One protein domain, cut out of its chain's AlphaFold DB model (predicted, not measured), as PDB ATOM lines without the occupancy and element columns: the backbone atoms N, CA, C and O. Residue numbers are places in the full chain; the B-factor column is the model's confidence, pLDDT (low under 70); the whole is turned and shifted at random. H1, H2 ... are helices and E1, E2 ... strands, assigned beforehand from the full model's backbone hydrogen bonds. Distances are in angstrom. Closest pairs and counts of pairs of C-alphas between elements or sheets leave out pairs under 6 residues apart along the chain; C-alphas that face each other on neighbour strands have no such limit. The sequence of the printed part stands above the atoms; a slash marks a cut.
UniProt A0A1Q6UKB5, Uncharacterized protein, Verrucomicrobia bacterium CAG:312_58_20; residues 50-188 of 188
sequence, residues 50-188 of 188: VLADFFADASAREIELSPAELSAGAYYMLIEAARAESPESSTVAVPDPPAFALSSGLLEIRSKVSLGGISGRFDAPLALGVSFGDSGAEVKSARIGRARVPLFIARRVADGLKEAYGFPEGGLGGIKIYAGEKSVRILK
ATOM      1  N   VAL A  50     430.082 406.523 286.413       93.12
ATOM      2  CA  VAL A  50     430.132 405.051 286.267       93.12
ATOM      3  C   VAL A  50     429.222 404.266 287.227       93.12
ATOM      4  O   VAL A  50     428.560 403.318 286.810       93.12
ATOM      5  N   LEU A  51     429.146 404.657 288.507       89.25
ATOM      6  CA  LEU A  51     428.256 404.005 289.476       89.25
ATOM      7  C   LEU A  51     426.791 404.390 289.270       89.25
ATOM      8  O   LEU A  51     425.921 403.537 289.409       89.25
ATOM      9  N   ALA A  52     426.516 405.656 288.955       88.06
ATOM     10  CA  ALA A  52     425.160 406.125 288.702       88.06
ATOM     11  C   ALA A  52     424.579 405.455 287.449       88.06
ATOM     12  O   ALA A  52     423.464 404.939 287.505       88.06
ATOM     13  N   ASP A  53     425.368 405.372 286.376       92.31
ATOM     14  CA  ASP A  53     425.008 404.678 285.136       92.31
ATOM     15  C   ASP A  53     424.756 403.194 285.399       92.31
ATOM     16  O   ASP A  53     423.728 402.658 284.984       92.31
ATOM     17  N   PHE A  54     425.642 402.547 286.171       90.94
ATOM     18  CA  PHE A  54     425.423 401.175 286.606       90.94
ATOM     19  C   PHE A  54     424.096 401.055 287.341       90.94
ATOM     20  O   PHE A  54     423.306 400.216 286.943       90.94
ATOM     21  N   PHE A  55     423.814 401.874 288.364       86.00
ATOM     22  CA  PHE A  55     422.576 401.789 289.145       86.00
ATOM     23  C   PHE A  55     421.307 402.065 288.331       86.00
ATOM     24  O   PHE A  55     420.318 401.364 288.556       86.00
ATOM     25  N   ALA A  56     421.356 402.980 287.363       87.31
ATOM     26  CA  ALA A  56     420.251 403.286 286.458       87.31
ATOM     27  C   ALA A  56     419.986 402.183 285.416       87.31
ATOM     28  O   ALA A  56     418.842 402.004 284.990       87.31
ATOM     29  N   ASP A  57     421.006 401.415 285.023       89.38
ATOM     30  CA  ASP A  57     420.848 400.289 284.106       89.38
ATOM     31  C   ASP A  57     420.204 399.080 284.811       89.38
ATOM     32  O   ASP A  57     420.822 398.384 285.624       89.38
ATOM     33  N   ALA A  58     418.936 398.816 284.493       84.00
ATOM     34  CA  ALA A  58     418.182 397.678 285.022       84.00
ATOM     35  C   ALA A  58     418.643 396.319 284.457       84.00
ATOM     36  O   ALA A  58     418.301 395.275 285.016       84.00
ATOM     37  N   SER A  59     419.390 396.310 283.348       89.06
ATOM     38  CA  SER A  59     419.894 395.090 282.710       89.06
ATOM     39  C   SER A  59     421.221 394.611 283.312       89.06
ATOM     40  O   SER A  59     421.474 393.403 283.365       89.06
ATOM     41  N   ALA A  60     422.035 395.535 283.828       87.88
ATOM     42  CA  ALA A  60     423.302 395.235 284.481       87.88
ATOM     43  C   ALA A  60     423.089 394.705 285.911       87.88
ATOM     44  O   ALA A  60     422.545 395.389 286.781       87.88
ATOM     45  N   ARG A  61     423.553 393.473 286.164       89.62
ATOM     46  CA  ARG A  61     423.471 392.815 287.485       89.62
ATOM     47  C   ARG A  61     424.732 392.971 288.324       89.62
ATOM     48  O   ARG A  61     424.655 392.940 289.548       89.62
ATOM     49  N   GLU A  62     425.876 393.126 287.670       92.12
ATOM     50  CA  GLU A  62     427.165 393.291 288.327       92.12
ATOM     51  C   GLU A  62     428.059 394.274 287.571       92.12
ATOM     52  O   GLU A  62     427.923 394.452 286.360       92.12
ATOM     53  N   ILE A  63     428.979 394.891 288.303       93.50
ATOM     54  CA  ILE A  63     430.063 395.709 287.766       93.50
ATOM     55  C   ILE A  63     431.343 395.409 288.539       93.50
ATOM     56  O   ILE A  63     431.314 395.170 289.747       93.50
ATOM     57  N   GLU A  64     432.474 395.423 287.844       93.81
ATOM     58  CA  GLU A  64     433.796 395.306 288.446       93.81
ATOM     59  C   GLU A  64     434.554 396.614 288.233       93.81
ATOM     60  O   GLU A  64     434.686 397.084 287.106       93.81
ATOM     61  N   LEU A  65     435.012 397.216 289.328       92.50
ATOM     62  CA  LEU A  65     435.643 398.530 289.348       92.50
ATOM     63  C   LEU A  65     437.016 398.451 289.997       92.50
ATOM     64  O   LEU A  65     437.210 397.789 291.018       92.50
ATOM     65  N   SER A  66     437.974 399.192 289.463       93.06
ATOM     66  CA  SER A  66     439.186 399.521 290.203       93.06
ATOM     67  C   SER A  66     438.862 400.418 291.413       93.06
ATOM     68  O   SER A  66     437.845 401.121 291.426       93.06
ATOM     69  N   PRO A  67     439.739 400.484 292.433       90.25
ATOM     70  CA  PRO A  67     439.542 401.400 293.560       90.25
ATOM     71  C   PRO A  67     439.442 402.876 293.141       90.25
ATOM     72  O   PRO A  67     438.718 403.656 293.760       90.25
ATOM     73  N   ALA A  68     440.129 403.260 292.060       91.44
ATOM     74  CA  ALA A  68     440.057 404.607 291.503       91.44
ATOM     75  C   ALA A  68     438.673 404.900 290.902       91.44
ATOM     76  O   ALA A  68     438.093 405.945 291.196       91.44
ATOM     77  N   GLU A  69     438.111 403.969 290.126       93.00
ATOM     78  CA  GLU A  69     436.765 404.113 289.554       93.00
ATOM     79  C   GLU A  69     435.686 404.105 290.635       93.00
ATOM     80  O   GLU A  69     434.759 404.909 290.578       93.00
ATOM     81  N   LEU A  70     435.844 403.270 291.668       91.06
ATOM     82  CA  LEU A  70     434.955 403.272 292.827       91.06
ATOM     83  C   LEU A  70     434.969 404.631 293.549       91.06
ATOM     84  O   LEU A  70     433.916 405.151 293.909       91.06
ATOM     85  N   SER A  71     436.152 405.234 293.712       92.00
ATOM     86  CA  SER A  71     436.311 406.570 294.311       92.00
ATOM     87  C   SER A  71     435.649 407.658 293.466       92.00
ATOM     88  O   SER A  71     434.945 408.520 293.992       92.00
ATOM     89  N   ALA A  72     435.855 407.607 292.149       92.56
ATOM     90  CA  ALA A  72     435.269 408.543 291.198       92.56
ATOM     91  C   ALA A  72     433.736 408.446 291.165       92.56
ATOM     92  O   ALA A  72     433.048 409.469 291.203       92.56
ATOM     93  N   GLY A  73     433.210 407.218 291.151       90.69
ATOM     94  CA  GLY A  73     431.782 406.932 291.203       90.69
ATOM     95  C   GLY A  73     431.134 407.419 292.496       90.69
ATOM     96  O   GLY A  73     430.124 408.117 292.452       90.69
ATOM     97  N   ALA A  74     431.733 407.105 293.649       89.50
ATOM     98  CA  ALA A  74     431.203 407.525 294.945       89.50
ATOM     99  C   ALA A  74     431.146 409.054 295.063       89.50
ATOM    100  O   ALA A  74     430.164 409.606 295.553       89.50
ATOM    101  N   TYR A  75     432.170 409.752 294.564       91.38
ATOM    102  CA  TYR A  75     432.173 411.209 294.569       91.38
ATOM    103  C   TYR A  75     431.068 411.802 293.685       91.38
ATOM    104  O   TYR A  75     430.384 412.732 294.107       91.38
ATOM    105  N   TYR A  76     430.850 411.249 292.489       91.12
ATOM    106  CA  TYR A  76     429.750 411.679 291.625       91.12
ATOM    107  C   TYR A  76     428.386 411.492 292.301       91.12
ATOM    108  O   TYR A  76     427.578 412.416 292.308       91.12
ATOM    109  N   MET A  77     428.158 410.343 292.948       87.94
ATOM    110  CA  MET A  77     426.914 410.087 293.683       87.94
ATOM    111  C   MET A  77     426.668 411.101 294.809       87.94
ATOM    112  O   MET A  77     425.533 411.533 294.986       87.94
ATOM    113  N   LEU A  78     427.712 411.524 295.537       88.06
ATOM    114  CA  LEU A  78     427.587 412.567 296.567       88.06
ATOM    115  C   LEU A  78     427.167 413.921 295.978       88.06
ATOM    116  O   LEU A  78     426.348 414.620 296.569       88.06
ATOM    117  N   ILE A  79     427.715 414.291 294.816       89.31
ATOM    118  CA  ILE A  79     427.344 415.530 294.115       89.31
ATOM    119  C   ILE A  79     425.881 415.483 293.682       89.31
ATOM    120  O   ILE A  79     425.150 416.445 293.907       89.31
ATOM    121  N   GLU A  80     425.450 414.377 293.081       88.31
ATOM    122  CA  GLU A  80     424.076 414.235 292.598       88.31
ATOM    123  C   GLU A  80     423.065 414.188 293.749       88.31
ATOM    124  O   GLU A  80     422.021 414.831 293.661       88.31
ATOM    125  N   ALA A  81     423.396 413.524 294.861       84.88
ATOM    126  CA  ALA A  81     422.569 413.547 296.068       84.88
ATOM    127  C   ALA A  81     422.393 414.978 296.606       84.88
ATOM    128  O   ALA A  81     421.270 415.422 296.823       84.88
ATOM    129  N   ALA A  82     423.483 415.744 296.728       86.38
ATOM    130  CA  ALA A  82     423.409 417.129 297.195       86.38
ATOM    131  C   ALA A  82     422.656 418.054 296.218       86.38
ATOM    132  O   ALA A  82     421.962 418.979 296.640       86.38
ATOM    133  N   ARG A  83     422.751 417.807 294.904       87.81
ATOM    134  CA  ARG A  83     421.959 418.528 293.890       87.81
ATOM    135  C   ARG A  83     420.471 418.228 293.997       87.81
ATOM    136  O   ARG A  83     419.672 419.145 293.840       87.81
ATOM    137  N   ALA A  84     420.104 416.982 294.287       86.19
ATOM    138  CA  ALA A  84     418.710 416.601 294.479       86.19
ATOM    139  C   ALA A  84     418.071 417.315 295.685       86.19
ATOM    140  O   ALA A  84     416.893 417.660 295.633       86.19
ATOM    141  N   GLU A  85     418.844 417.592 296.739       84.88
ATOM    142  CA  GLU A  85     418.379 418.347 297.912       84.88
ATOM    143  C   GLU A  85     418.292 419.864 297.679       84.88
ATOM    144  O   GLU A  85     417.584 420.565 298.400       84.88
ATOM    145  N   SER A  86     419.012 420.401 296.692       83.69
ATOM    146  CA  SER A  86     419.064 421.842 296.396       83.69
ATOM    147  C   SER A  86     418.997 422.124 294.889       83.69
ATOM    148  O   SER A  86     419.945 422.676 294.322       83.69
ATOM    149  N   PRO A  87     417.874 421.792 294.224       80.12
ATOM    150  CA  PRO A  87     417.763 421.822 292.764       80.12
ATOM    151  C   PRO A  87     417.867 423.227 292.151       80.12
ATOM    152  O   PRO A  87     418.218 423.359 290.982       80.12
ATOM    153  N   GLU A  88     417.586 424.282 292.922       83.12
ATOM    154  CA  GLU A  88     417.670 425.670 292.443       83.12
ATOM    155  C   GLU A  88     419.072 426.285 292.569       83.12
ATOM    156  O   GLU A  88     419.327 427.371 292.046       83.12
ATOM    157  N   SER A  89     420.004 425.610 293.249       81.31
ATOM    158  CA  SER A  89     421.362 426.117 293.428       81.31
ATOM    159  C   SER A  89     422.295 425.619 292.328       81.31
ATOM    160  O   SER A  89     422.416 424.423 292.071       81.31
ATOM    161  N   SER A  90     423.056 426.535 291.728       78.31
ATOM    162  CA  SER A  90     424.138 426.193 290.794       78.31
ATOM    163  C   SER A  90     425.383 425.625 291.491       78.31
ATOM    164  O   SER A  90     426.293 425.127 290.827       78.31
ATOM    165  N   THR A  91     425.431 425.690 292.826       83.88
ATOM    166  CA  THR A  91     426.542 425.192 293.646       83.88
ATOM    167  C   THR A  91     426.027 424.342 294.800       83.88
ATOM    168  O   THR A  91     425.042 424.686 295.448       83.88
ATOM    169  N   VAL A  92     426.701 423.227 295.070       84.12
ATOM    170  CA  VAL A  92     426.343 422.319 296.164       84.12
ATOM    171  C   VAL A  92     427.537 422.104 297.075       84.12
ATOM    172  O   VAL A  92     428.674 421.979 296.613       84.12
ATOM    173  N   ALA A  93     427.277 422.074 298.379       83.38
ATOM    174  CA  ALA A  93     428.258 421.659 299.364       83.38
ATOM    175  C   ALA A  93     428.164 420.141 299.523       83.38
ATOM    176  O   ALA A  93     427.084 419.602 299.736       83.38
ATOM    177  N   VAL A  94     429.300 419.460 299.422       83.50
ATOM    178  CA  VAL A  94     429.405 418.015 299.642       83.50
ATOM    179  C   VAL A  94     430.519 417.742 300.645       83.50
ATOM    180  O   VAL A  94     431.505 418.490 300.659       83.50
ATOM    181  N   PRO A  95     430.397 416.694 301.478       79.06
ATOM    182  CA  PRO A  95     431.507 416.252 302.310       79.06
ATOM    183  C   PRO A  95     432.703 415.845 301.438       79.06
ATOM    184  O   PRO A  95     432.547 415.511 300.258       79.06
ATOM    185  N   ASP A  96     433.905 415.842 302.023       82.69
ATOM    186  CA  ASP A  96     435.089 415.334 301.327       82.69
ATOM    187  C   ASP A  96     434.836 413.882 300.877       82.69
ATOM    188  O   ASP A  96     434.463 413.037 301.702       82.69
ATOM    189  N   PRO A  97     435.002 413.563 299.581       86.12
ATOM    190  CA  PRO A  97     434.642 412.248 299.072       86.12
ATOM    191  C   PRO A  97     435.585 411.170 299.609       86.12
ATOM    192  O   PRO A  97     436.779 411.426 299.764       86.12
ATOM    193  N   PRO A  98     435.110 409.942 299.846       85.75
ATOM    194  CA  PRO A  98     436.003 408.848 300.190       85.75
ATOM    195  C   PRO A  98     436.900 408.484 298.996       85.75
ATOM    196  O   PRO A  98     436.466 408.480 297.845       85.75
ATOM    197  N   ALA A  99     438.155 408.144 299.281       89.38
ATOM    198  CA  ALA A  99     439.059 407.494 298.342       89.38
ATOM    199  C   ALA A  99     439.222 406.026 298.743       89.38
ATOM    200  O   ALA A  99     439.414 405.717 299.914       89.38
ATOM    201  N   PHE A 100     439.172 405.113 297.784       90.12
ATOM    202  CA  PHE A 100     439.268 403.681 298.033       90.12
ATOM    203  C   PHE A 100     440.623 403.138 297.595       90.12
ATOM    204  O   PHE A 100     441.192 403.546 296.583       90.12
ATOM    205  N   ALA A 101     441.127 402.173 298.353       90.00
ATOM    206  CA  ALA A 101     442.302 401.389 298.012       90.00
ATOM    207  C   ALA A 101     442.095 399.933 298.432       90.00
ATOM    208  O   ALA A 101     441.274 399.641 299.296       90.00
ATOM    209  N   LEU A 102     442.863 399.018 297.852       88.06
ATOM    210  CA  LEU A 102     442.904 397.625 298.291       88.06
ATOM    211  C   LEU A 102     444.207 397.381 299.039       88.06
ATOM    212  O   LEU A 102     445.284 397.769 298.586       88.06
ATOM    213  N   SER A 103     444.100 396.783 300.220       83.75
ATOM    214  CA  SER A 103     445.242 396.538 301.095       83.75
ATOM    215  C   SER A 103     444.942 395.355 301.998       83.75
ATOM    216  O   SER A 103     443.927 395.335 302.690       83.75
ATOM    217  N   SER A 104     445.841 394.369 302.012       81.56
ATOM    218  CA  SER A 104     445.747 393.198 302.900       81.56
ATOM    219  C   SER A 104     444.407 392.444 302.800       81.56
ATOM    220  O   SER A 104     443.877 391.992 303.812       81.56
ATOM    221  N   GLY A 105     443.831 392.350 301.595       80.50
ATOM    222  CA  GLY A 105     442.533 391.699 301.364       80.50
ATOM    223  C   GLY A 105     441.318 392.478 301.882       80.50
ATOM    224  O   GLY A 105     440.221 391.931 301.936       80.50
ATOM    225  N   LEU A 106     441.495 393.741 302.279       86.25
ATOM    226  CA  LEU A 106     440.426 394.641 302.704       86.25
ATOM    227  C   LEU A 106     440.255 395.778 301.698       86.25
ATOM    228  O   LEU A 106     441.226 396.237 301.085       86.25
ATOM    229  N   LEU A 107     439.027 396.288 301.606       89.75
ATOM    230  CA  LEU A 107     438.774 397.590 301.006       89.75
ATOM    231  C   LEU A 107     439.099 398.663 302.044       89.75
ATOM    232  O   LEU A 107     438.409 398.796 303.054       89.75
ATOM    233  N   GLU A 108     440.160 399.423 301.814       90.81
ATOM    234  CA  GLU A 108     440.474 400.601 302.607       90.81
ATOM    235  C   GLU A 108     439.674 401.799 302.103       90.81
ATOM    236  O   GLU A 108     439.882 402.272 300.987       90.81
ATOM    237  N   ILE A 109     438.799 402.317 302.958       89.31
ATOM    238  CA  ILE A 109     438.124 403.600 302.781       89.31
ATOM    239  C   ILE A 109     439.006 404.668 303.418       89.31
ATOM    240  O   ILE A 109     439.288 404.616 304.617       89.31
ATOM    241  N   ARG A 110     439.461 405.626 302.620       88.75
ATOM    242  CA  ARG A 110     440.358 406.703 303.031       88.75
ATOM    243  C   ARG A 110     439.645 408.042 302.964       88.75
ATOM    244  O   ARG A 110     439.008 408.365 301.965       88.75
ATOM    245  N   SER A 111     439.797 408.840 304.005       84.56
ATOM    246  CA  SER A 111     439.275 410.205 304.071       84.56
ATOM    247  C   SER A 111     440.233 411.091 304.859       84.56
ATOM    248  O   SER A 111     441.211 410.616 305.440       84.56
ATOM    249  N   LYS A 112     439.977 412.397 304.873       81.62
ATOM    250  CA  LYS A 112     440.642 413.311 305.800       81.62
ATOM    251  C   LYS A 112     439.784 413.475 307.042       81.62
ATOM    252  O   LYS A 112     438.570 413.623 306.946       81.62
ATOM    253  N   VAL A 113     440.428 413.467 308.203       77.38
ATOM    254  CA  VAL A 113     439.805 413.875 309.459       77.38
ATOM    255  C   VAL A 113     440.554 415.071 310.015       77.38
ATOM    256  O   VAL A 113     441.775 415.034 310.168       77.38
ATOM    257  N   SER A 114     439.814 416.128 310.330       75.69
ATOM    258  CA  SER A 114     440.355 417.262 311.067       75.69
ATOM    259  C   SER A 114     440.266 416.964 312.557       75.69
ATOM    260  O   SER A 114     439.180 416.812 313.119       75.69
ATOM    261  N   LEU A 115     441.417 416.894 313.210       70.62
ATOM    262  CA  LEU A 115     441.522 416.734 314.650       70.62
ATOM    263  C   LEU A 115     441.750 418.110 315.276       70.62
ATOM    264  O   LEU A 115     442.647 418.860 314.890       70.62
ATOM    265  N   GLY A 116     440.886 418.465 316.225       65.25
ATOM    266  CA  GLY A 116     441.028 419.683 317.016       65.25
ATOM    267  C   GLY A 116     441.915 419.434 318.231       65.25
ATOM    268  O   GLY A 116     441.669 418.504 318.996       65.25
ATOM    269  N   GLY A 117     442.925 420.277 318.424       62.31
ATOM    270  CA  GLY A 117     443.770 420.301 319.612       62.31
ATOM    271  C   GLY A 117     443.956 421.716 320.155       62.31
ATOM    272  O   GLY A 117     443.520 422.700 319.559       62.31
ATOM    273  N   ILE A 118     444.644 421.819 321.295       58.88
ATOM    274  CA  ILE A 118     444.945 423.098 321.965       58.88
ATOM    275  C   ILE A 118     445.742 424.038 321.040       58.88
ATOM    276  O   ILE A 118     445.571 425.251 321.089       58.88
ATOM    277  N   SER A 119     446.575 423.478 320.158       61.09
ATOM    278  CA  SER A 119     447.397 424.209 319.185       61.09
ATOM    279  C   SER A 119     446.704 424.482 317.842       61.09
ATOM    280  O   SER A 119     447.367 424.932 316.910       61.09
ATOM    281  N   GLY A 120     445.403 424.199 317.713       66.50
ATOM    282  CA  GLY A 120     444.633 424.403 316.483       66.50
ATOM    283  C   GLY A 120     444.097 423.112 315.862       66.50
ATOM    284  O   GLY A 120     444.060 422.056 316.495       66.50
ATOM    285  N   ARG A 121     443.635 423.210 314.613       73.50
ATOM    286  CA  ARG A 121     443.168 422.064 313.821       73.50
ATOM    287  C   ARG A 121     444.301 421.526 312.964       73.50
ATOM    288  O   ARG A 121     445.016 422.306 312.342       73.50
ATOM    289  N   PHE A 122     444.422 420.210 312.908       73.69
ATOM    290  CA  PHE A 122     445.315 419.533 311.979       73.69
ATOM    291  C   PHE A 122     444.560 418.439 311.240       73.69
ATOM    292  O   PHE A 122     443.706 417.761 311.814       73.69
ATOM    293  N   ASP A 123     444.885 418.272 309.965       78.00
ATOM    294  CA  ASP A 123     444.301 417.225 309.141       78.00
ATOM    295  C   ASP A 123     445.194 415.993 309.174       78.00
ATOM    296  O   ASP A 123     446.405 416.078 308.968       78.00
ATOM    297  N   ALA A 124     444.584 414.837 309.409       79.56
ATOM    298  CA  ALA A 124     445.251 413.551 309.336       79.56
ATOM    299  C   ALA A 124     444.482 412.616 308.391       79.56
ATOM    300  O   ALA A 124     443.247 412.652 308.348       79.56
ATOM    301  N   PRO A 125     445.179 411.765 307.622       83.81
ATOM    302  CA  PRO A 125     444.521 410.780 306.783       83.81
ATOM    303  C   PRO A 125     443.927 409.680 307.669       83.81
ATOM    304  O   PRO A 125     444.641 409.039 308.441       83.81
ATOM    305  N   LEU A 126     442.624 409.454 307.553       87.19
ATOM    306  CA  LEU A 126     441.931 408.296 308.103       87.19
ATOM    307  C   LEU A 126     441.928 407.188 307.051       87.19
ATOM    308  O   LEU A 126     441.613 407.435 305.891       87.19
ATOM    309  N   ALA A 127     442.223 405.960 307.464       90.38
ATOM    310  CA  ALA A 127     442.014 404.761 306.663       90.38
ATOM    311  C   ALA A 127     441.223 403.735 307.479       90.38
ATOM    312  O   ALA A 127     441.657 403.343 308.563       90.38
ATOM    313  N   LEU A 128     440.086 403.286 306.955       91.06
ATOM    314  CA  LEU A 128     439.244 402.232 307.519       91.06
ATOM    315  C   LEU A 128     439.311 401.005 306.613       91.06
ATOM    316  O   LEU A 128     438.866 401.062 305.473       91.06
ATOM    317  N   GLY A 129     439.854 399.896 307.107       91.31
ATOM    318  CA  GLY A 129     439.843 398.623 306.392       91.31
ATOM    319  C   GLY A 129     438.529 397.890 306.636       91.31
ATOM    320  O   GLY A 129     438.230 397.517 307.775       91.31
ATOM    321  N   VAL A 130     437.768 397.672 305.570       89.56
ATOM    322  CA  VAL A 130     436.452 397.034 305.596       89.56
ATOM    323  C   VAL A 130     436.512 395.702 304.858       89.56
ATOM    324  O   VAL A 130     437.040 395.610 303.749       89.56
ATOM    325  N   SER A 131     435.970 394.663 305.487       87.88
ATOM    326  CA  SER A 131     435.674 393.388 304.835       87.88
ATOM    327  C   SER A 131     434.189 393.317 304.517       87.88
ATOM    328  O   SER A 131     433.369 393.710 305.348       87.88
ATOM    329  N   PHE A 132     433.847 392.747 303.370       81.62
ATOM    330  CA  PHE A 132     432.468 392.470 302.996       81.62
ATOM    331  C   PHE A 132     432.258 390.958 302.957       81.62
ATOM    332  O   PHE A 132     433.064 390.236 302.371       81.62
ATOM    333  N   GLY A 133     431.205 390.486 303.615       72.38
ATOM    334  CA  GLY A 133     430.802 389.081 303.617       72.38
ATOM    335  C   GLY A 133     429.284 388.942 303.627       72.38
ATOM    336  O   GLY A 133     428.563 389.927 303.470       72.38
ATOM    337  N   ASP A 134     428.790 387.726 303.853       71.00
ATOM    338  CA  ASP A 134     427.348 387.431 303.823       71.00
ATOM    339  C   ASP A 134     426.550 388.186 304.898       71.00
ATOM    340  O   ASP A 134     425.373 388.480 304.710       71.00
ATOM    341  N   SER A 135     427.197 388.546 306.010       68.94
ATOM    342  CA  SER A 135     426.620 389.362 307.084       68.94
ATOM    343  C   SER A 135     426.713 390.876 306.835       68.94
ATOM    344  O   SER A 135     426.372 391.657 307.719       68.94
ATOM    345  N   GLY A 136     427.211 391.300 305.669       74.25
ATOM    346  CA  GLY A 136     427.394 392.702 305.298       74.25
ATOM    347  C   GLY A 136     428.821 393.225 305.495       74.25
ATOM    348  O   GLY A 136     429.797 392.470 305.514       74.25
ATOM    349  N   ALA A 137     428.939 394.550 305.595       80.69
ATOM    350  CA  ALA A 137     430.209 395.256 305.736       80.69
ATOM    351  C   ALA A 137     430.663 395.313 307.203       80.69
ATOM    352  O   ALA A 137     429.931 395.793 308.069       80.69
ATOM    353  N   GLU A 138     431.895 394.894 307.481       86.50
ATOM    354  CA  GLU A 138     432.484 394.939 308.820       86.50
ATOM    355  C   GLU A 138     433.827 395.676 308.817       86.50
ATOM    356  O   GLU A 138     434.723 395.388 308.021       86.50
ATOM    357  N   VAL A 139     433.995 396.605 309.759       89.94
ATOM    358  CA  VAL A 139     435.267 397.302 309.982       89.94
ATOM    359  C   VAL A 139     436.241 396.367 310.697       89.94
ATOM    360  O   VAL A 139     436.013 395.974 311.845       89.94
ATOM    361  N   LYS A 140     437.348 396.039 310.025       91.44
ATOM    362  CA  LYS A 140     438.399 395.130 310.511       91.44
ATOM    363  C   LYS A 140     439.664 395.843 310.956       91.44
ATOM    364  O   LYS A 140     440.448 395.273 311.709       91.44
ATOM    365  N   SER A 141     439.889 397.069 310.499       91.75
ATOM    366  CA  SER A 141     441.029 397.871 310.935       91.75
ATOM    367  C   SER A 141     440.767 399.359 310.749       91.75
ATOM    368  O   SER A 141     439.917 399.761 309.957       91.75
ATOM    369  N   ALA A 142     441.505 400.180 311.490       91.50
ATOM    370  CA  ALA A 142     441.503 401.618 311.303       91.50
ATOM    371  C   ALA A 142     442.858 402.226 311.650       91.50
ATOM    372  O   ALA A 142     443.559 401.757 312.556       91.50
ATOM    373  N   ARG A 143     443.215 403.284 310.926       89.69
ATOM    374  CA  ARG A 143     444.431 404.065 311.138       89.69
ATOM    375  C   ARG A 143     444.153 405.549 310.950       89.69
ATOM    376  O   ARG A 143     443.395 405.908 310.058       89.69
ATOM    377  N   ILE A 144     444.791 406.385 311.763       87.50
ATOM    378  CA  ILE A 144     444.889 407.833 311.547       87.50
ATOM    379  C   ILE A 144     446.374 408.145 311.399       87.50
ATOM    380  O   ILE A 144     447.149 407.844 312.307       87.50
ATOM    381  N   GLY A 145     446.790 408.667 310.246       84.75
ATOM    382  CA  GLY A 145     448.207 408.706 309.892       84.75
ATOM    383  C   GLY A 145     448.801 407.297 309.951       84.75
ATOM    384  O   GLY A 145     448.299 406.355 309.329       84.75
ATOM    385  N   ARG A 146     449.848 407.125 310.759       83.94
ATOM    386  CA  ARG A 146     450.469 405.821 311.041       83.94
ATOM    387  C   ARG A 146     449.927 405.169 312.316       83.94
ATOM    388  O   ARG A 146     450.226 404.004 312.582       83.94
ATOM    389  N   ALA A 147     449.128 405.889 313.100       87.50
ATOM    390  CA  ALA A 147     448.607 405.409 314.367       87.50
ATOM    391  C   ALA A 147     447.469 404.407 314.147       87.50
ATOM    392  O   ALA A 147     446.494 404.690 313.450       87.50
ATOM    393  N   ARG A 148     447.566 403.228 314.768       89.19
ATOM    394  CA  ARG A 148     446.470 402.251 314.775       89.19
ATOM    395  C   ARG A 148     445.379 402.710 315.731       89.19
ATOM    396  O   ARG A 148     445.658 403.058 316.875       89.19
ATOM    397  N   VAL A 149     444.138 402.655 315.264       89.19
ATOM    398  CA  VAL A 149     442.965 403.006 316.061       89.19
ATOM    399  C   VAL A 149     442.338 401.722 316.615       89.19
ATOM    400  O   VAL A 149     442.106 400.778 315.853       89.19
ATOM    401  N   PRO A 150     442.043 401.653 317.925       88.62
ATOM    402  CA  PRO A 150     441.311 400.534 318.508       88.62
ATOM    403  C   PRO A 150     439.965 400.288 317.814       88.62
ATOM    404  O   PRO A 150     439.234 401.229 317.508       88.62
ATOM    405  N   LEU A 151     439.592 399.020 317.623       88.19
ATOM    406  CA  LEU A 151     438.417 398.650 316.820       88.19
ATOM    407  C   LEU A 151     437.089 399.219 317.332       88.19
ATOM    408  O   LEU A 151     436.223 399.551 316.531       88.19
ATOM    409  N   PHE A 152     436.914 399.365 318.646       86.12
ATOM    410  CA  PHE A 152     435.693 399.966 319.187       86.12
ATOM    411  C   PHE A 152     435.557 401.449 318.793       86.12
ATOM    412  O   PHE A 152     434.453 401.911 318.515       86.12
ATOM    413  N   ILE A 153     436.677 402.180 318.706       87.00
ATOM    414  CA  ILE A 153     436.710 403.560 318.205       87.00
ATOM    415  C   ILE A 153     436.496 403.555 316.694       87.00
ATOM    416  O   ILE A 153     435.696 404.337 316.197       87.00
ATOM    417  N   ALA A 154     437.156 402.643 315.975       88.62
ATOM    418  CA  ALA A 154     437.008 402.490 314.530       88.62
ATOM    419  C   ALA A 154     435.543 402.308 314.108       88.62
ATOM    420  O   ALA A 154     435.087 402.952 313.169       88.62
ATOM    421  N   ARG A 155     434.801 401.462 314.832       87.06
ATOM    422  CA  ARG A 155     433.369 401.226 314.601       87.06
ATOM    423  C   ARG A 155     432.548 402.492 314.835       87.06
ATOM    424  O   ARG A 155     431.807 402.884 313.948       87.06
ATOM    425  N   ARG A 156     432.776 403.197 315.949       85.56
ATOM    426  CA  ARG A 156     432.111 404.483 316.226       85.56
ATOM    427  C   ARG A 156     432.405 405.539 315.153       85.56
ATOM    428  O   ARG A 156     431.504 406.272 314.768       85.56
ATOM    429  N   VAL A 157     433.647 405.619 314.670       84.19
ATOM    430  CA  VAL A 157     434.019 406.518 313.563       84.19
ATOM    431  C   VAL A 157     433.281 406.126 312.286       84.19
ATOM    432  O   VAL A 157     432.725 406.992 311.621       84.19
ATOM    433  N   ALA A 158     433.238 404.834 311.956       83.81
ATOM    434  CA  ALA A 158     432.527 404.355 310.779       83.81
ATOM    435  C   ALA A 158     431.023 404.650 310.846       83.81
ATOM    436  O   ALA A 158     430.452 405.055 309.840       83.81
ATOM    437  N   ASP A 159     430.397 404.502 312.013       82.75
ATOM    438  CA  ASP A 159     428.982 404.834 312.195       82.75
ATOM    439  C   ASP A 159     428.726 406.339 312.013       82.75
ATOM    440  O   ASP A 159     427.815 406.710 311.279       82.75
ATOM    441  N   GLY A 160     429.595 407.205 312.550       79.69
ATOM    442  CA  GLY A 160     429.516 408.650 312.299       79.69
ATOM    443  C   GLY A 160     429.730 409.034 310.828       79.69
ATOM    444  O   GLY A 160     429.095 409.960 310.331       79.69
ATOM    445  N   LEU A 161     430.586 408.312 310.094       78.12
ATOM    446  CA  LEU A 161     430.754 408.529 308.651       78.12
ATOM    447  C   LEU A 161     429.523 408.093 307.853       78.12
ATOM    448  O   LEU A 161     429.177 408.763 306.884       78.12
ATOM    449  N   LYS A 162     428.847 407.003 308.239       77.12
ATOM    450  CA  LYS A 162     427.601 406.583 307.573       77.12
ATOM    451  C   LYS A 162     426.539 407.676 307.652       77.12
ATOM    452  O   LYS A 162     425.910 407.971 306.640       77.12
ATOM    453  N   GLU A 163     426.395 408.282 308.829       73.94
ATOM    454  CA  GLU A 163     425.492 409.410 309.062       73.94
ATOM    455  C   GLU A 163     425.895 410.627 308.216       73.94
ATOM    456  O   GLU A 163     425.067 411.173 307.491       73.94
ATOM    457  N   ALA A 164     427.181 410.997 308.217       73.62
ATOM    458  CA  ALA A 164     427.682 412.151 307.465       73.62
ATOM    459  C   ALA A 164     427.534 412.017 305.937       73.62
ATOM    460  O   ALA A 164     427.346 413.017 305.249       73.62
ATOM    461  N   TYR A 165     427.627 410.797 305.402       73.88
ATOM    462  CA  TYR A 165     427.408 410.519 303.979       73.88
ATOM    463  C   TYR A 165     425.943 410.204 303.640       73.88
ATOM    464  O   TYR A 165     425.651 409.873 302.493       73.88
ATOM    465  N   GLY A 166     425.026 410.305 304.609       66.00
ATOM    466  CA  GLY A 166     423.592 410.156 304.374       66.00
ATOM    467  C   GLY A 166     423.172 408.755 303.932       66.00
ATOM    468  O   GLY A 166     422.188 408.625 303.213       66.00
ATOM    469  N   PHE A 167     423.897 407.698 304.324       60.38
ATOM    470  CA  PHE A 167     423.475 406.329 304.017       60.38
ATOM    471  C   PHE A 167     422.236 405.974 304.859       60.38
ATOM    472  O   PHE A 167     422.374 405.830 306.077       60.38
ATOM    473  N   PRO A 168     421.037 405.803 304.266       51.16
ATOM    474  CA  PRO A 168     419.858 405.432 305.037       51.16
ATOM    475  C   PRO A 168     420.015 404.009 305.582       51.16
ATOM    476  O   PRO A 168     420.504 403.112 304.882       51.16
ATOM    477  N   GLU A 169     419.565 403.781 306.819       45.66
ATOM    478  CA  GLU A 169     419.439 402.431 307.374       45.66
ATOM    479  C   GLU A 169     418.551 401.588 306.438       45.66
ATOM    480  O   GLU A 169     417.354 401.823 306.309       45.66
ATOM    481  N   GLY A 170     419.158 400.634 305.723       44.72
ATOM    482  CA  GLY A 170     418.462 399.711 304.817       44.72
ATOM    483  C   GLY A 170     418.523 400.026 303.313       44.72
ATOM    484  O   GLY A 170     418.134 399.168 302.524       44.72
ATOM    485  N   GLY A 171     419.063 401.171 302.874       43.56
ATOM    486  CA  GLY A 171     419.049 401.558 301.446       43.56
ATOM    487  C   GLY A 171     419.931 400.722 300.509       43.56
ATOM    488  O   GLY A 171     419.747 400.751 299.296       43.56
ATOM    489  N   LEU A 172     420.872 399.953 301.059       51.34
ATOM    490  CA  LEU A 172     421.795 399.097 300.303       51.34
ATOM    491  C   LEU A 172     421.489 397.600 300.474       51.34
ATOM    492  O   LEU A 172     422.335 396.773 300.153       51.34
ATOM    493  N   GLY A 173     420.311 397.229 300.993       50.91
ATOM    494  CA  GLY A 173     420.000 395.854 301.416       50.91
ATOM    495  C   GLY A 173     420.138 394.756 300.346       50.91
ATOM    496  O   GLY A 173     420.237 393.586 300.706       50.91
ATOM    497  N   GLY A 174     420.179 395.111 299.056       58.00
ATOM    498  CA  GLY A 174     420.446 394.181 297.947       58.00
ATOM    499  C   GLY A 174     421.882 394.209 297.415       58.00
ATOM    500  O   GLY A 174     422.296 393.288 296.716       58.00
ATOM    501  N   ILE A 175     422.666 395.235 297.759       63.72
ATOM    502  CA  ILE A 175     423.956 395.474 297.123       63.72
ATOM    503  C   ILE A 175     425.048 394.664 297.815       63.72
ATOM    504  O   ILE A 175     425.405 394.922 298.967       63.72
ATOM    505  N   LYS A 176     425.616 393.696 297.093       78.00
ATOM    506  CA  LYS A 176     426.765 392.915 297.568       78.00
ATOM    507  C   LYS A 176     428.049 393.489 297.006       78.00
ATOM    508  O   LYS A 176     428.159 393.711 295.805       78.00
ATOM    509  N   ILE A 177     429.028 393.694 297.880       78.25
ATOM    510  CA  ILE A 177     430.355 394.181 297.508       78.25
ATOM    511  C   ILE A 177     431.359 393.072 297.793       78.25
ATOM    512  O   ILE A 177     431.356 392.498 298.878       78.25
ATOM    513  N   TYR A 178     432.233 392.785 296.836       81.19
ATOM    514  CA  TYR A 178     433.338 391.848 296.993       81.19
ATOM    515  C   TYR A 178     434.641 392.566 296.672       81.19
ATOM    516  O   TYR A 178     434.813 393.087 295.573       81.19
ATOM    517  N   ALA A 179     435.562 392.599 297.630       78.69
ATOM    518  CA  ALA A 179     436.900 393.136 297.424       78.69
ATOM    519  C   ALA A 179     437.830 392.003 296.969       78.69
ATOM    520  O   ALA A 179     438.094 391.071 297.728       78.69
ATOM    521  N   GLY A 180     438.291 392.068 295.722       76.94
ATOM    522  CA  GLY A 180     439.355 391.215 295.201       76.94
ATOM    523  C   GLY A 180     440.740 391.799 295.485       76.94
ATOM    524  O   GLY A 180     440.889 392.786 296.202       76.94
ATOM    525  N   GLU A 181     441.782 391.217 294.891       79.12
ATOM    526  CA  GLU A 181     443.153 391.729 295.055       79.12
ATOM    527  C   GLU A 181     443.386 393.072 294.347       79.12
ATOM    528  O   GLU A 181     444.214 393.869 294.788       79.12
ATOM    529  N   LYS A 182     442.678 393.324 293.236       85.25
ATOM    530  CA  LYS A 182     442.896 394.496 292.365       85.25
ATOM    531  C   LYS A 182     441.630 395.276 292.022       85.25
ATOM    532  O   LYS A 182     441.728 396.395 291.523       85.25
ATOM    533  N   SER A 183     440.467 394.703 292.289       86.94
ATOM    534  CA  SER A 183     439.171 395.242 291.898       86.94
ATOM    535  C   SER A 183     438.136 395.023 292.993       86.94
ATOM    536  O   SER A 183     438.316 394.226 293.917       86.94
ATOM    537  N   VAL A 184     437.046 395.767 292.887       87.25
ATOM    538  CA  VAL A 184     435.860 395.660 293.720       87.25
ATOM    539  C   VAL A 184     434.697 395.314 292.807       87.25
ATOM    540  O   VAL A 184     434.429 396.026 291.843       87.25
ATOM    541  N   ARG A 185     434.001 394.224 293.114       89.12
ATOM    542  CA  ARG A 185     432.791 393.820 292.403       89.12
ATOM    543  C   ARG A 185     431.563 394.242 293.189       89.12
ATOM    544  O   ARG A 185     431.502 393.996 294.391       89.12
ATOM    545  N   ILE A 186     430.599 394.853 292.513       87.50
ATOM    546  CA  ILE A 186     429.323 395.291 293.084       87.50
ATOM    547  C   ILE A 186     428.204 394.558 292.352       87.50
ATOM    548  O   ILE A 186     428.177 394.562 291.124       87.50
ATOM    549  N   LEU A 187     427.294 393.935 293.097       86.31
ATOM    550  CA  LEU A 187     426.116 393.247 292.570       86.31
ATOM    551  C   LEU A 187     424.854 393.905 293.117       86.31
ATOM    552  O   LEU A 187     424.873 394.340 294.267       86.31
ATOM    553  N   LYS A 188     423.789 393.954 292.314       83.81
ATOM    554  CA  LYS A 188     422.455 394.423 292.724       83.81
ATOM    555  C   LYS A 188     421.491 393.275 293.006       83.81
ATOM    556  O   LYS A 188     421.670 392.193 292.400       83.81
TER     557      LYS A 188
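Overview. This is residues 50 to 188 of the 188 residues of an uncharacterized protein of Verrucomicrobia bacterium CAG:312_58_20 (UniProt A0A1Q6UKB5). A strongly twisted sheet of four strands, E2 E3 E4 E5, with the tip of its long E3 and E4 hairpin at one far end, has two helices over one face: H3 crosses E4 and E5, and residues 67 to 75 of H2 cover the edge strand E2. A small second sheet, E1 E7 E6, packs through E6 on E4 near Phe 132, and H1 packs on H2 beside it. The printed part has 139 residues with three named helices and seven named strands, in the order H1 E1 H2 E2 E3 E4 E5 H3 E6 E7; both sheets are antiparallel, and the class is mixed, helices and strands. The whole is compact, with a radius of gyration of the C-alphas of 15.9 A and spans of 53 by 41 by 26 A.

Along the chain. Find C-alpha 99 at (439.059, 407.494, 298.342), where E2, residues 99 to 103, begins. Then come E3, residues 106 to 117, 30.9 A long, E4, residues 120 to 133, 40.1 A, and E5, residues 136 to 144, 24.0 A. H3 holds residues 151 to 164, 19.6 A. Before the sheet look for H1, residues 50 to 56, beginning at (430.132, 405.051, 286.267), E1, residues 62 to 65, and H2, residues 67 to 85, 27.5 A. Last come E6, residues 176 to 179, and E7, residues 184 to 187, ending at (426.116, 393.247, 292.570).

Arrangement. Start with E2 E3 E4 E5, a meander, each strand the antiparallel neighbour of the one before. Look for N 101 and O 108, 2.9 A, between E2 and E3; N 111 and O 126, 3.0 A, between E3 and E4; and N 129 and O 141, 2.9 A, between E4 and E5. E3 bends by 52 degrees at residue 111, and E5 by 52 degrees at residue 141. H3 makes two layers with this sheet, a helix on one face, at a height over the sheet of 9.4 A; the closest C-alphas of H3 and E5 are those of Ala 154 and Ala 142, 5.6 A. H2 is on the same face, over E2, with C-alphas 71 and 99 closest at 5.0 A. H1 and H2 touch at a steep tilt of 54 degrees, H2 with residues 69 to 77 alone; their closest C-alphas, 51 and 73, are 4.9 A apart. In the small sheet, N 65 and O 184 of E1 and E7 are 2.8 A apart, and N 178 and O 185 of E6 and E7 2.8 A. In H1, H2 and H3 every O i to N i+4 pair is within hydrogen-bond range.

Size, cuts and confidence. The two C-alphas farthest apart, of Ser 59 and Ile 118, are 54.3 A apart. The printed part has no cut. The links H2 to E2 and H3 to E6 are long; residues 85 to 90, of which 85 belongs to H2, stand free. Mean pLDDT of the printed part is 82.2, with residues 116 to 120, 135 and 166 to 175 under 70.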